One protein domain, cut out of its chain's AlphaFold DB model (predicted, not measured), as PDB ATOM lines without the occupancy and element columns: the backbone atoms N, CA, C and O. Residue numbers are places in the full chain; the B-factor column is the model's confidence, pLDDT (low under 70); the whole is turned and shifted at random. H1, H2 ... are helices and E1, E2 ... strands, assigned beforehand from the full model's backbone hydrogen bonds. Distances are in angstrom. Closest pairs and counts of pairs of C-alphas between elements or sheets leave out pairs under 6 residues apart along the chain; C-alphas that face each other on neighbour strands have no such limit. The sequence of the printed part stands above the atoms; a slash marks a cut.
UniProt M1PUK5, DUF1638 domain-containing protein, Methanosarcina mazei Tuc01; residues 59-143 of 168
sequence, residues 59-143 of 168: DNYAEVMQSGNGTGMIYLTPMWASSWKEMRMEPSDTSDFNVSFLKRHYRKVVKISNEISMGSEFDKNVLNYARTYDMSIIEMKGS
ATOM      1  N   ASP A  59     171.500 351.640 288.155       95.62
ATOM      2  CA  ASP A  59     170.679 352.051 287.010       95.62
ATOM      3  C   ASP A  59     170.424 350.880 286.049       95.62
ATOM      4  O   ASP A  59     169.273 350.598 285.715       95.62
ATOM      5  N   ASN A  60     171.477 350.149 285.664       95.38
ATOM      6  CA  ASN A  60     171.359 348.990 284.775       95.38
ATOM      7  C   ASN A  60     170.494 347.899 285.411       95.38
ATOM      8  O   ASN A  60     169.669 347.272 284.746       95.38
ATOM      9  N   TYR A  61     170.644 347.677 286.717       94.50
ATOM     10  CA  TYR A  61     169.798 346.731 287.431       94.50
ATOM     11  C   TYR A  61     168.327 347.150 287.426       94.50
ATOM     12  O   TYR A  61     167.452 346.330 287.129       94.50
ATOM     13  N   ALA A  62     168.047 348.429 287.687       94.00
ATOM     14  CA  ALA A  62     166.702 348.983 287.633       94.00
ATOM     15  C   ALA A  62     166.086 348.867 286.231       94.00
ATOM     16  O   ALA A  62     164.914 348.505 286.116       94.00
ATOM     17  N   GLU A  63     166.862 349.111 285.175       94.81
ATOM     18  CA  GLU A  63     166.422 348.950 283.787       94.81
ATOM     19  C   GLU A  63     166.060 347.492 283.483       94.81
ATOM     20  O   GLU A  63     164.966 347.211 282.982       94.81
ATOM     21  N   VAL A  64     166.922 346.541 283.859       93.81
ATOM     22  CA  VAL A  64     166.637 345.118 283.653       93.81
ATOM     23  C   VAL A  64     165.389 344.705 284.433       93.81
ATOM     24  O   VAL A  64     164.525 344.039 283.861       93.81
ATOM     25  N   MET A  65     165.230 345.122 285.694       91.31
ATOM     26  CA  MET A  65     164.009 344.867 286.473       91.31
ATOM     27  C   MET A  65     162.753 345.404 285.773       91.31
ATOM     28  O   MET A  65     161.756 344.690 285.657       91.31
ATOM     29  N   GLN A  66     162.809 346.633 285.255       92.81
ATOM     30  CA  GLN A  66     161.691 347.261 284.549       92.81
ATOM     31  C   GLN A  66     161.362 346.553 283.230       92.81
ATOM     32  O   GLN A  66     160.184 346.371 282.923       92.81
ATOM     33  N   SER A  67     162.367 346.047 282.503       90.88
ATOM     34  CA  SER A  67     162.172 345.269 281.264       90.88
ATOM     35  C   SER A  67     161.329 343.995 281.458       90.88
ATOM     36  O   SER A  67     160.769 343.441 280.506       90.88
ATOM     37  N   GLY A  68     161.201 343.531 282.706       85.69
ATOM     38  CA  GLY A  68     160.325 342.429 283.080       85.69
ATOM     39  C   GLY A  68     158.839 342.726 282.868       85.69
ATOM     40  O   GLY A  68     158.061 341.779 282.767       85.69
ATOM     41  N   ASN A  69     158.422 343.997 282.779       87.56
ATOM     42  CA  ASN A  69     157.021 344.419 282.631       87.56
ATOM     43  C   ASN A  69     156.080 343.721 283.637       87.56
ATOM     44  O   ASN A  69     155.023 343.208 283.274       87.56
ATOM     45  N   GLY A  70     156.502 343.623 284.903       87.25
ATOM     46  CA  GLY A  70     155.761 342.928 285.967       87.25
ATOM     47  C   GLY A  70     155.886 341.397 285.959       87.25
ATOM     48  O   GLY A  70     155.332 340.731 286.831       87.25
ATOM     49  N   THR A  71     156.632 340.820 285.016       91.25
ATOM     50  CA  THR A  71     156.989 339.396 285.024       91.25
ATOM     51  C   THR A  71     158.098 339.153 286.042       91.25
ATOM     52  O   THR A  71     159.161 339.761 285.936       91.25
ATOM     53  N   GLY A  72     157.895 338.235 286.989       91.69
ATOM     54  CA  GLY A  72     158.936 337.879 287.953       91.69
ATOM     55  C   GLY A  72     160.146 337.227 287.283       91.69
ATOM     56  O   GLY A  72     160.006 336.312 286.460       91.69
ATOM     57  N   MET A  73     161.333 337.700 287.663       94.50
ATOM     58  CA  MET A  73     162.620 337.249 287.134       94.50
ATOM     59  C   MET A  73     163.557 336.801 288.259       94.50
ATOM     60  O   MET A  73     163.634 337.453 289.297       94.50
ATOM     61  N   ILE A  74     164.254 335.685 288.048       92.94
ATOM     62  CA  ILE A  74     165.340 335.209 288.911       92.94
ATOM     63  C   ILE A  74     166.667 335.498 288.219       92.94
ATOM     64  O   ILE A  74     166.854 335.115 287.068       92.94
ATOM     65  N   TYR A  75     167.595 336.138 288.921       93.06
ATOM     66  CA  TYR A  75     168.903 336.507 288.387       93.06
ATOM     67  C   TYR A  75     169.946 335.484 288.810       93.06
ATOM     68  O   TYR A  75     170.120 335.227 289.999       93.06
ATOM     69  N   LEU A  76     170.644 334.905 287.837       92.00
ATOM     70  CA  LEU A  76     171.650 333.879 288.069       92.00
ATOM     71  C   LEU A  76     173.028 334.385 287.670       92.00
ATOM     72  O   LEU A  76     173.297 334.643 286.498       92.00
ATOM     73  N   THR A  77     173.905 334.451 288.665       89.81
ATOM     74  CA  THR A  77     175.355 334.516 288.481       89.81
ATOM     75  C   THR A  77     175.940 333.099 288.522       89.81
ATOM     76  O   THR A  77     175.272 332.178 289.009       89.81
ATOM     77  N   PRO A  78     177.187 332.888 288.064       88.69
ATOM     78  CA  PRO A  78     177.827 331.571 288.105       88.69
ATOM     79  C   PRO A  78     177.836 330.942 289.497       88.69
ATOM     80  O   PRO A  78     177.503 329.770 289.635       88.69
ATOM     81  N   MET A  79     178.144 331.742 290.523       84.12
ATOM     82  CA  MET A  79     178.178 331.293 291.916       84.12
ATOM     83  C   MET A  79     176.795 330.852 292.406       84.12
ATOM     84  O   MET A  79     176.650 329.784 292.995       84.12
ATOM     85  N   TRP A  80     175.748 331.626 292.112       86.38
ATOM     86  CA  TRP A  80     174.398 331.236 292.520       86.38
ATOM     87  C   TRP A  80     173.940 329.973 291.775       86.38
ATOM     88  O   TRP A  80     173.370 329.054 292.362       86.38
ATOM     89  N   ALA A  81     174.244 329.883 290.478       89.88
ATOM     90  CA  ALA A  81     173.907 328.727 289.659       89.88
ATOM     91  C   ALA A  81     174.683 327.455 290.045       89.88
ATOM     92  O   ALA A  81     174.156 326.365 289.863       89.88
ATOM     93  N   SER A  82     175.894 327.518 290.597       88.56
ATOM     94  CA  SER A  82     176.552 326.299 291.097       88.56
ATOM     95  C   SER A  82     175.877 325.731 292.348       88.56
ATOM     96  O   SER A  82     175.845 324.516 292.522       88.56
ATOM     97  N   SER A  83     175.277 326.587 293.180       85.56
ATOM     98  CA  SER A  83     174.796 326.208 294.516       85.56
ATOM     99  C   SER A  83     173.270 326.133 294.648       85.56
ATOM    100  O   SER A  83     172.763 325.811 295.722       85.56
ATOM    101  N   TRP A  84     172.504 326.363 293.574       85.12
ATOM    102  CA  TRP A  84     171.034 326.456 293.656       85.12
ATOM    103  C   TRP A  84     170.347 325.198 294.214       85.12
ATOM    104  O   TRP A  84     169.246 325.282 294.758       85.12
ATOM    105  N   LYS A  85     170.968 324.019 294.072       82.56
ATOM    106  CA  LYS A  85     170.435 322.760 294.617       82.56
ATOM    107  C   LYS A  85     170.632 322.648 296.125       82.56
ATOM    108  O   LYS A  85     169.769 322.092 296.795       82.56
ATOM    109  N   GLU A  86     171.741 323.165 296.639       78.06
ATOM    110  CA  GLU A  86     172.087 323.153 298.064       78.06
ATOM    111  C   GLU A  86     171.290 324.217 298.816       78.06
ATOM    112  O   GLU A  86     170.729 323.934 299.869       78.06
ATOM    113  N   MET A  87     171.092 325.387 298.199       65.38
ATOM    114  CA  MET A  87     170.214 326.448 298.715       65.38
ATOM    115  C   MET A  87     168.747 326.004 298.860       65.38
ATOM    116  O   MET A  87     167.973 326.636 299.569       65.38
ATOM    117  N   ARG A  88     168.347 324.902 298.210       62.28
ATOM    118  CA  ARG A  88     167.023 324.280 298.371       62.28
ATOM    119  C   ARG A  88     166.898 323.461 299.661       62.28
ATOM    120  O   ARG A  88     165.782 323.147 300.061       62.28
ATOM    121  N   MET A  89     168.019 323.035 300.243       47.47
ATOM    122  CA  MET A  89     168.060 322.086 301.357       47.47
ATOM    123  C   MET A  89     168.157 322.753 302.730       47.47
ATOM    124  O   MET A  89     168.101 322.032 303.724       47.47
ATOM    125  N   GLU A  90     168.264 324.083 302.818       47.62
ATOM    126  CA  GLU A  90     168.166 324.749 304.118       47.62
ATOM    127  C   GLU A  90     166.732 324.630 304.661       47.62
ATOM    128  O   GLU A  90     165.787 325.128 304.036       47.62
ATOM    129  N   PRO A  91     166.535 323.959 305.813       41.56
ATOM    130  CA  PRO A  91     165.226 323.808 306.412       41.56
ATOM    131  C   PRO A  91     164.876 325.127 307.089       41.56
ATOM    132  O   PRO A  91     165.182 325.355 308.255       41.56
ATOM    133  N   SER A  92     164.229 326.019 306.350       45.12
ATOM    134  CA  SER A  92     163.409 327.040 306.984       45.12
ATOM    135  C   SER A  92     161.955 326.629 306.808       45.12
ATOM    136  O   SER A  92     161.403 326.675 305.705       45.12
ATOM    137  N   ASP A  93     161.314 326.279 307.924       43.19
ATOM    138  CA  ASP A  93     159.854 326.149 308.092       43.19
ATOM    139  C   ASP A  93     159.092 327.470 307.784       43.19
ATOM    140  O   ASP A  93     157.931 327.646 308.139       43.19
ATOM    141  N   THR A  94     159.743 328.419 307.104       46.16
ATOM    142  CA  THR A  94     159.266 329.751 306.729       46.16
ATOM    143  C   THR A  94     159.574 330.113 305.270       46.16
ATOM    144  O   THR A  94     159.455 331.279 304.901       46.16
ATOM    145  N   SER A  95     160.009 329.177 304.416       50.41
ATOM    146  CA  SER A  95     160.319 329.523 303.022       50.41
ATOM    147  C   SER A  95     159.051 329.674 302.173       50.41
ATOM    148  O   SER A  95     158.598 328.760 301.484       50.41
ATOM    149  N   ASP A  96     158.547 330.908 302.115       49.12
ATOM    150  CA  ASP A  96     157.658 331.392 301.049       49.12
ATOM    151  C   ASP A  96     158.247 331.145 299.644       49.12
ATOM    152  O   ASP A  96     157.536 331.224 298.658       49.12
ATOM    153  N   PHE A  97     159.527 330.774 299.531       61.59
ATOM    154  CA  PHE A  97     160.255 330.426 298.307       61.59
ATOM    155  C   PHE A  97     160.211 328.932 297.932       61.59
ATOM    156  O   PHE A  97     161.156 328.384 297.357       61.59
ATOM    157  N   ASN A  98     159.122 328.230 298.237       72.88
ATOM    158  CA  ASN A  98     158.977 326.847 297.792       72.88
ATOM    159  C   ASN A  98     158.803 326.751 296.252       72.88
ATOM    160  O   ASN A  98     158.585 327.733 295.538       72.88
ATOM    161  N   VAL A  99     158.874 325.530 295.714       75.19
ATOM    162  CA  VAL A  99     158.767 325.282 294.261       75.19
ATOM    163  C   VAL A  99     157.474 325.856 293.662       75.19
ATOM    164  O   VAL A  99     157.495 326.347 292.532       75.19
ATOM    165  N   SER A 100     156.348 325.783 294.381       77.94
ATOM    166  CA  SER A 100     155.062 326.267 293.867       77.94
ATOM    167  C   SER A 100     154.996 327.794 293.832       77.94
ATOM    168  O   SER A 100     154.456 328.339 292.869       77.94
ATOM    169  N   PHE A 101     155.601 328.486 294.797       82.50
ATOM    170  CA  PHE A 101     155.760 329.938 294.767       82.50
ATOM    171  C   PHE A 101     156.612 330.384 293.581       82.50
ATOM    172  O   PHE A 101     156.172 331.224 292.791       82.50
ATOM    173  N   LEU A 102     157.782 329.762 293.392       84.06
ATOM    174  CA  LEU A 102     158.672 330.071 292.272       84.06
ATOM    175  C   LEU A 102     157.953 329.921 290.927       84.06
ATOM    176  O   LEU A 102     157.946 330.850 290.127       84.06
ATOM    177  N   LYS A 103     157.255 328.799 290.718       82.12
ATOM    178  CA  LYS A 103     156.483 328.548 289.489       82.12
ATOM    179  C   LYS A 103     155.302 329.500 289.287       82.12
ATOM    180  O   LYS A 103     154.848 329.686 288.159       82.12
ATOM    181  N   ARG A 104     154.749 330.063 290.364       85.62
ATOM    182  CA  ARG A 104     153.605 330.982 290.298       85.62
ATOM    183  C   ARG A 104     154.040 332.407 289.973       85.62
ATOM    184  O   ARG A 104     153.367 333.066 289.183       85.62
ATOM    185  N   HIS A 105     155.130 332.865 290.583       87.25
ATOM    186  CA  HIS A 105     155.529 334.271 290.570       87.25
ATOM    187  C   HIS A 105     156.659 334.587 289.591       87.25
ATOM    188  O   HIS A 105     156.754 335.724 289.138       87.25
ATOM    189  N   TYR A 106     157.464 333.596 289.209       92.06
ATOM    190  CA  TYR A 106     158.615 333.788 288.337       92.06
ATOM    191  C   TYR A 106     158.452 333.007 287.038       92.06
ATOM    192  O   TYR A 106     158.005 331.863 287.025       92.06
ATOM    193  N   ARG A 107     158.805 333.650 285.923       94.81
ATOM    194  CA  ARG A 107     158.705 333.061 284.575       94.81
ATOM    195  C   ARG A 107     160.004 333.119 283.797       94.81
ATOM    196  O   ARG A 107     160.103 332.478 282.755       94.81
ATOM    197  N   LYS A 108     160.975 333.896 284.272       95.56
ATOM    198  CA  LYS A 108     162.225 334.156 283.567       95.56
ATOM    199  C   LYS A 108     163.416 333.947 284.485       95.56
ATOM    200  O   LYS A 108     163.397 334.340 285.649       95.56
ATOM    201  N   VAL A 109     164.464 333.390 283.908       95.56
ATOM    202  CA  VAL A 109     165.805 333.325 284.464       95.56
ATOM    203  C   VAL A 109     166.674 334.286 283.669       95.56
ATOM    204  O   VAL A 109     166.820 334.128 282.460       95.56
ATOM    205  N   VAL A 110     167.251 335.275 284.339       95.94
ATOM    206  CA  VAL A 110     168.235 336.187 283.763       95.94
ATOM    207  C   VAL A 110     169.616 335.607 284.037       95.94
ATOM    208  O   VAL A 110     170.109 335.651 285.162       95.94
ATOM    209  N   LYS A 111     170.228 335.025 283.011       95.12
ATOM    210  CA  LYS A 111     171.601 334.523 283.048       95.12
ATOM    211  C   LYS A 111     172.549 335.696 282.839       95.12
ATOM    212  O   LYS A 111     172.577 336.269 281.753       95.12
ATOM    213  N   ILE A 112     173.320 336.038 283.867       93.94
ATOM    214  CA  ILE A 112     174.297 337.127 283.804       93.94
ATOM    215  C   ILE A 112     175.676 336.521 283.562       93.94
ATOM    216  O   ILE A 112     176.243 335.873 284.444       93.94
ATOM    217  N   SER A 113     176.211 336.735 282.361       89.06
ATOM    218  CA  SER A 113     177.504 336.197 281.935       89.06
ATOM    219  C   SER A 113     178.503 337.308 281.656       89.06
ATOM    220  O   SER A 113     178.238 338.214 280.876       89.06
ATOM    221  N   ASN A 114     179.688 337.203 282.239       84.38
ATOM    222  CA  ASN A 114     180.867 337.992 281.897       84.38
ATOM    223  C   ASN A 114     181.938 337.123 281.203       84.38
ATOM    224  O   ASN A 114     181.816 335.898 281.122       84.38
ATOM    225  N   GLU A 115     183.016 337.761 280.755       78.12
ATOM    226  CA  GLU A 115     184.106 337.144 279.981       78.12
ATOM    227  C   GLU A 115     184.832 336.000 280.714       78.12
ATOM    228  O   GLU A 115     185.388 335.112 280.074       78.12
ATOM    229  N   ILE A 116     184.779 335.971 282.049       76.44
ATOM    230  CA  ILE A 116     185.413 334.931 282.879       76.44
ATOM    231  C   ILE A 116     184.456 333.795 283.269       76.44
ATOM    232  O   ILE A 116     184.880 332.786 283.825       76.44
ATOM    233  N   SER A 117     183.164 333.937 282.970       69.44
ATOM    234  CA  SER A 117     182.104 333.009 283.387       69.44
ATOM    235  C   SER A 117     181.568 332.103 282.276       69.44
ATOM    236  O   SER A 117     180.536 331.458 282.444       69.44
ATOM    237  N   MET A 118     182.266 332.012 281.144       63.38
ATOM    238  CA  MET A 118     181.809 331.295 279.941       63.38
ATOM    239  C   MET A 118     181.950 329.759 280.015       63.38
ATOM    240  O   MET A 118     182.148 329.087 279.004       63.38
ATOM    241  N   GLY A 119     181.907 329.179 281.216       73.56
ATOM    242  CA  GLY A 119     182.078 327.742 281.416       73.56
ATOM    243  C   GLY A 119     180.810 326.949 281.089       73.56
ATOM    244  O   GLY A 119     179.722 327.306 281.534       73.56
ATOM    245  N   SER A 120     180.960 325.800 280.415       85.00
ATOM    246  CA  SER A 120     179.835 324.896 280.081       85.00
ATOM    247  C   SER A 120     179.029 324.414 281.297       85.00
ATOM    248  O   SER A 120     177.895 323.957 281.163       85.00
ATOM    249  N   GLU A 121     179.611 324.485 282.493       89.31
ATOM    250  CA  GLU A 121     178.945 324.161 283.750       89.31
ATOM    251  C   GLU A 121     177.904 325.212 284.146       89.31
ATOM    252  O   GLU A 121     176.799 324.847 284.548       89.31
ATOM    253  N   PHE A 122     178.206 326.501 283.962       91.69
ATOM    254  CA  PHE A 122     177.256 327.572 284.251       91.69
ATOM    255  C   PHE A 122     176.004 327.429 283.379       91.69
ATOM    256  O   PHE A 122     174.888 327.419 283.898       91.69
ATOM    257  N   ASP A 123     176.191 327.185 282.081       92.62
ATOM    258  CA  ASP A 123     175.095 326.955 281.133       92.62
ATOM    259  C   ASP A 123     174.212 325.776 281.541       92.62
ATOM    260  O   ASP A 123     172.983 325.885 281.577       92.62
ATOM    261  N   LYS A 124     174.832 324.645 281.898       94.12
ATOM    262  CA  LYS A 124     174.113 323.454 282.368       94.12
ATOM    263  C   LYS A 124     173.319 323.755 283.633       94.12
ATOM    264  O   LYS A 124     172.178 323.314 283.755       94.12
ATOM    265  N   ASN A 125     173.901 324.495 284.568       94.31
ATOM    266  CA  ASN A 125     173.255 324.819 285.830       94.31
ATOM    267  C   ASN A 125     172.056 325.752 285.647       94.31
ATOM    268  O   ASN A 125     170.986 325.459 286.184       94.31
ATOM    269  N   VAL A 126     172.197 326.798 284.831       95.00
ATOM    270  CA  VAL A 126     171.100 327.705 284.457       95.00
ATOM    271  C   VAL A 126     169.985 326.936 283.752       95.00
ATOM    272  O   VAL A 126     168.817 327.068 284.116       95.00
ATOM    273  N   LEU A 127     170.333 326.080 282.786       95.75
ATOM    274  CA  LEU A 127     169.361 325.274 282.052       95.75
ATOM    275  C   LEU A 127     168.605 324.309 282.971       95.75
ATOM    276  O   LEU A 127     167.387 324.164 282.858       95.75
ATOM    277  N   ASN A 128     169.308 323.661 283.899       95.00
ATOM    278  CA  ASN A 128     168.696 322.765 284.875       95.00
ATOM    279  C   ASN A 128     167.761 323.518 285.829       95.00
ATOM    280  O   ASN A 128     166.668 323.025 286.114       95.00
ATOM    281  N   TYR A 129     168.153 324.710 286.289       93.75
ATOM    282  CA  TYR A 129     167.301 325.563 287.117       93.75
ATOM    283  C   TYR A 129     166.028 325.966 286.359       93.75
ATOM    284  O   TYR A 129     164.919 325.692 286.817       93.75
ATOM    285  N   ALA A 130     166.179 326.520 285.153       94.81
ATOM    286  CA  ALA A 130     165.069 326.959 284.311       94.81
ATOM    287  C   ALA A 130     164.063 325.829 284.034       94.81
ATOM    288  O   ALA A 130     162.860 326.014 284.201       94.81
ATOM    289  N   ARG A 131     164.548 324.621 283.708       94.44
ATOM    290  CA  ARG A 131     163.700 323.432 283.506       94.44
ATOM    291  C   ARG A 131     162.984 322.983 284.776       94.44
ATOM    292  O   ARG A 131     161.832 322.566 284.714       94.44
ATOM    293  N   THR A 132     163.649 323.062 285.927       91.62
ATOM    294  CA  THR A 132     163.064 322.653 287.215       91.62
ATOM    295  C   THR A 132     161.854 323.519 287.575       91.62
ATOM    296  O   THR A 132     160.842 323.013 288.075       91.62
ATOM    297  N   TYR A 133     161.939 324.816 287.275       90.69
ATOM    298  CA  TYR A 133     160.934 325.807 287.654       90.69
ATOM    299  C   TYR A 133     160.082 326.332 286.492       90.69
ATOM    300  O   TYR A 133     159.310 327.258 286.705       90.69
ATOM    301  N   ASP A 134     160.160 325.712 285.312       92.50
ATOM    302  CA  ASP A 134     159.368 326.081 284.127       92.50
ATOM    303  C   ASP A 134     159.510 327.570 283.750       92.50
ATOM    304  O   ASP A 134     158.539 328.321 283.628       92.50
ATOM    305  N   MET A 135     160.764 328.012 283.631       94.88
ATOM    306  CA  MET A 135     161.124 329.389 283.297       94.88
ATOM    307  C   MET A 135     161.835 329.463 281.942       94.88
ATOM    308  O   MET A 135     162.600 328.569 281.580       94.88
ATOM    309  N   SER A 136     161.636 330.561 281.210       96.00
ATOM    310  CA  SER A 136     162.441 330.887 280.029       96.00
ATOM    311  C   SER A 136     163.754 331.561 280.429       96.00
ATOM    312  O   SER A 136     163.845 332.182 281.486       96.00
ATOM    313  N   ILE A 137     164.790 331.435 279.600       96.19
ATOM    314  CA  ILE A 137     166.109 332.025 279.866       96.19
ATOM    315  C   ILE A 137     166.266 333.291 279.027       96.19
ATOM    316  O   ILE A 137     165.963 333.291 277.835       96.19
ATOM    317  N   ILE A 138     166.766 334.350 279.653       95.38
ATOM    318  CA  ILE A 138     167.238 335.571 279.005       95.38
ATOM    319  C   ILE A 138     168.714 335.718 279.349       95.38
ATOM    320  O   ILE A 138     169.087 335.619 280.516       95.38
ATOM    321  N   GLU A 139     169.547 335.951 278.343       93.44
ATOM    322  CA  GLU A 139     170.971 336.198 278.552       93.44
ATOM    323  C   GLU A 139     171.242 337.696 278.630       93.44
ATOM    324  O   GLU A 139     170.766 338.471 277.803       93.44
ATOM    325  N   MET A 140     172.021 338.088 279.632       93.50
ATOM    326  CA  MET A 140     172.503 339.447 279.824       93.50
ATOM    327  C   MET A 140     174.023 339.410 279.938       93.50
ATOM    328  O   MET A 140     174.588 338.592 280.672       93.50
ATOM    329  N   LYS A 141     174.692 340.313 279.217       92.62
ATOM    330  CA  LYS A 141     176.129 340.513 279.387       92.62
ATOM    331  C   LYS A 141     176.355 341.238 280.712       92.62
ATOM    332  O   LYS A 141     175.874 342.348 280.902       92.62
ATOM    333  N   GLY A 142     177.073 340.595 281.619       92.31
ATOM    334  CA  GLY A 142     177.518 341.190 282.866       92.31
ATOM    335  C   GLY A 142     178.776 342.041 282.698       92.31
ATOM    336  O   GLY A 142     179.506 341.919 281.712       92.31
ATOM    337  N   SER A 143     179.047 342.865 283.706       91.56
ATOM    338  CA  SER A 143     180.238 343.706 283.821       91.56
ATOM    339  C   SER A 143     181.088 343.292 285.025       91.56
ATOM    340  O   SER A 143     180.598 342.744 286.012       91.56
TER     341      SER A 143
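Overview. This is residues 59 to 143 of the 168 residues of the protein "DUF1638 domain-containing protein" of Methanosarcina mazei Tuc01 (UniProt M1PUK5). A small sheet of three parallel strands has one long helix, H4, packed along one face in two layers; the shorter helices H1, H2 and H3 only graze the sheet, and residues 89 to 96 stick out. The 85 printed residues include four named helices and three named strands, in the order H1 E1 H2 H3 E2 H4 E3, class mixed; the sheet's order is E1 E2 E3. The whole is compact, radius of gyration of the C-alphas 13.1 A, spanning 38 by 30 by 21 A.

Arrangement. Start at H1, residues 59 to 67, which only grazes the sheet. Next, E1, residues 72 to 76, is parallel to E2, residues 106 to 113, with N 74 and O 108 within hydrogen-bond range at 2.9 A. Between them, H2, residues 78 to 83, and H3, residues 99 to 105, complete a strand-helix-strand unit, two parallel neighbour strands with helices between. H4, residues 120 to 133, makes another with E2 and E3, residues 136 to 141; both crossovers are right-handed. Across E2 and E3, parallel, find N 111 and O 138 at 2.8 A, within range. H4 runs along the strands, 9.2 A over the sheet; its closest C-alpha pair with E2 is Ala 130 and Val 109, 6.4 A. H2 touches H4 at Ala 81 and Asn 125, their closest C-alphas, 5.5 A. In H1, H2, H3 and H4 every O i to N i+4 pair is within range.

Along the chain. Find C-alpha 59 at (170.679, 352.051, 287.010), where H1 begins. H4 spans 20.4 A, E2 20.1 A and E3 16.7 A, ending at C-alpha 141, (176.129, 340.513, 279.387).

Size, cuts and confidence. The farthest C-alphas, Asp 93 and Glu 115, are 38.7 A apart. The printed part has no cut; H2 to H3 is a long link. Model pLDDT is under 70 at residues 87 to 97 and 117 to 118.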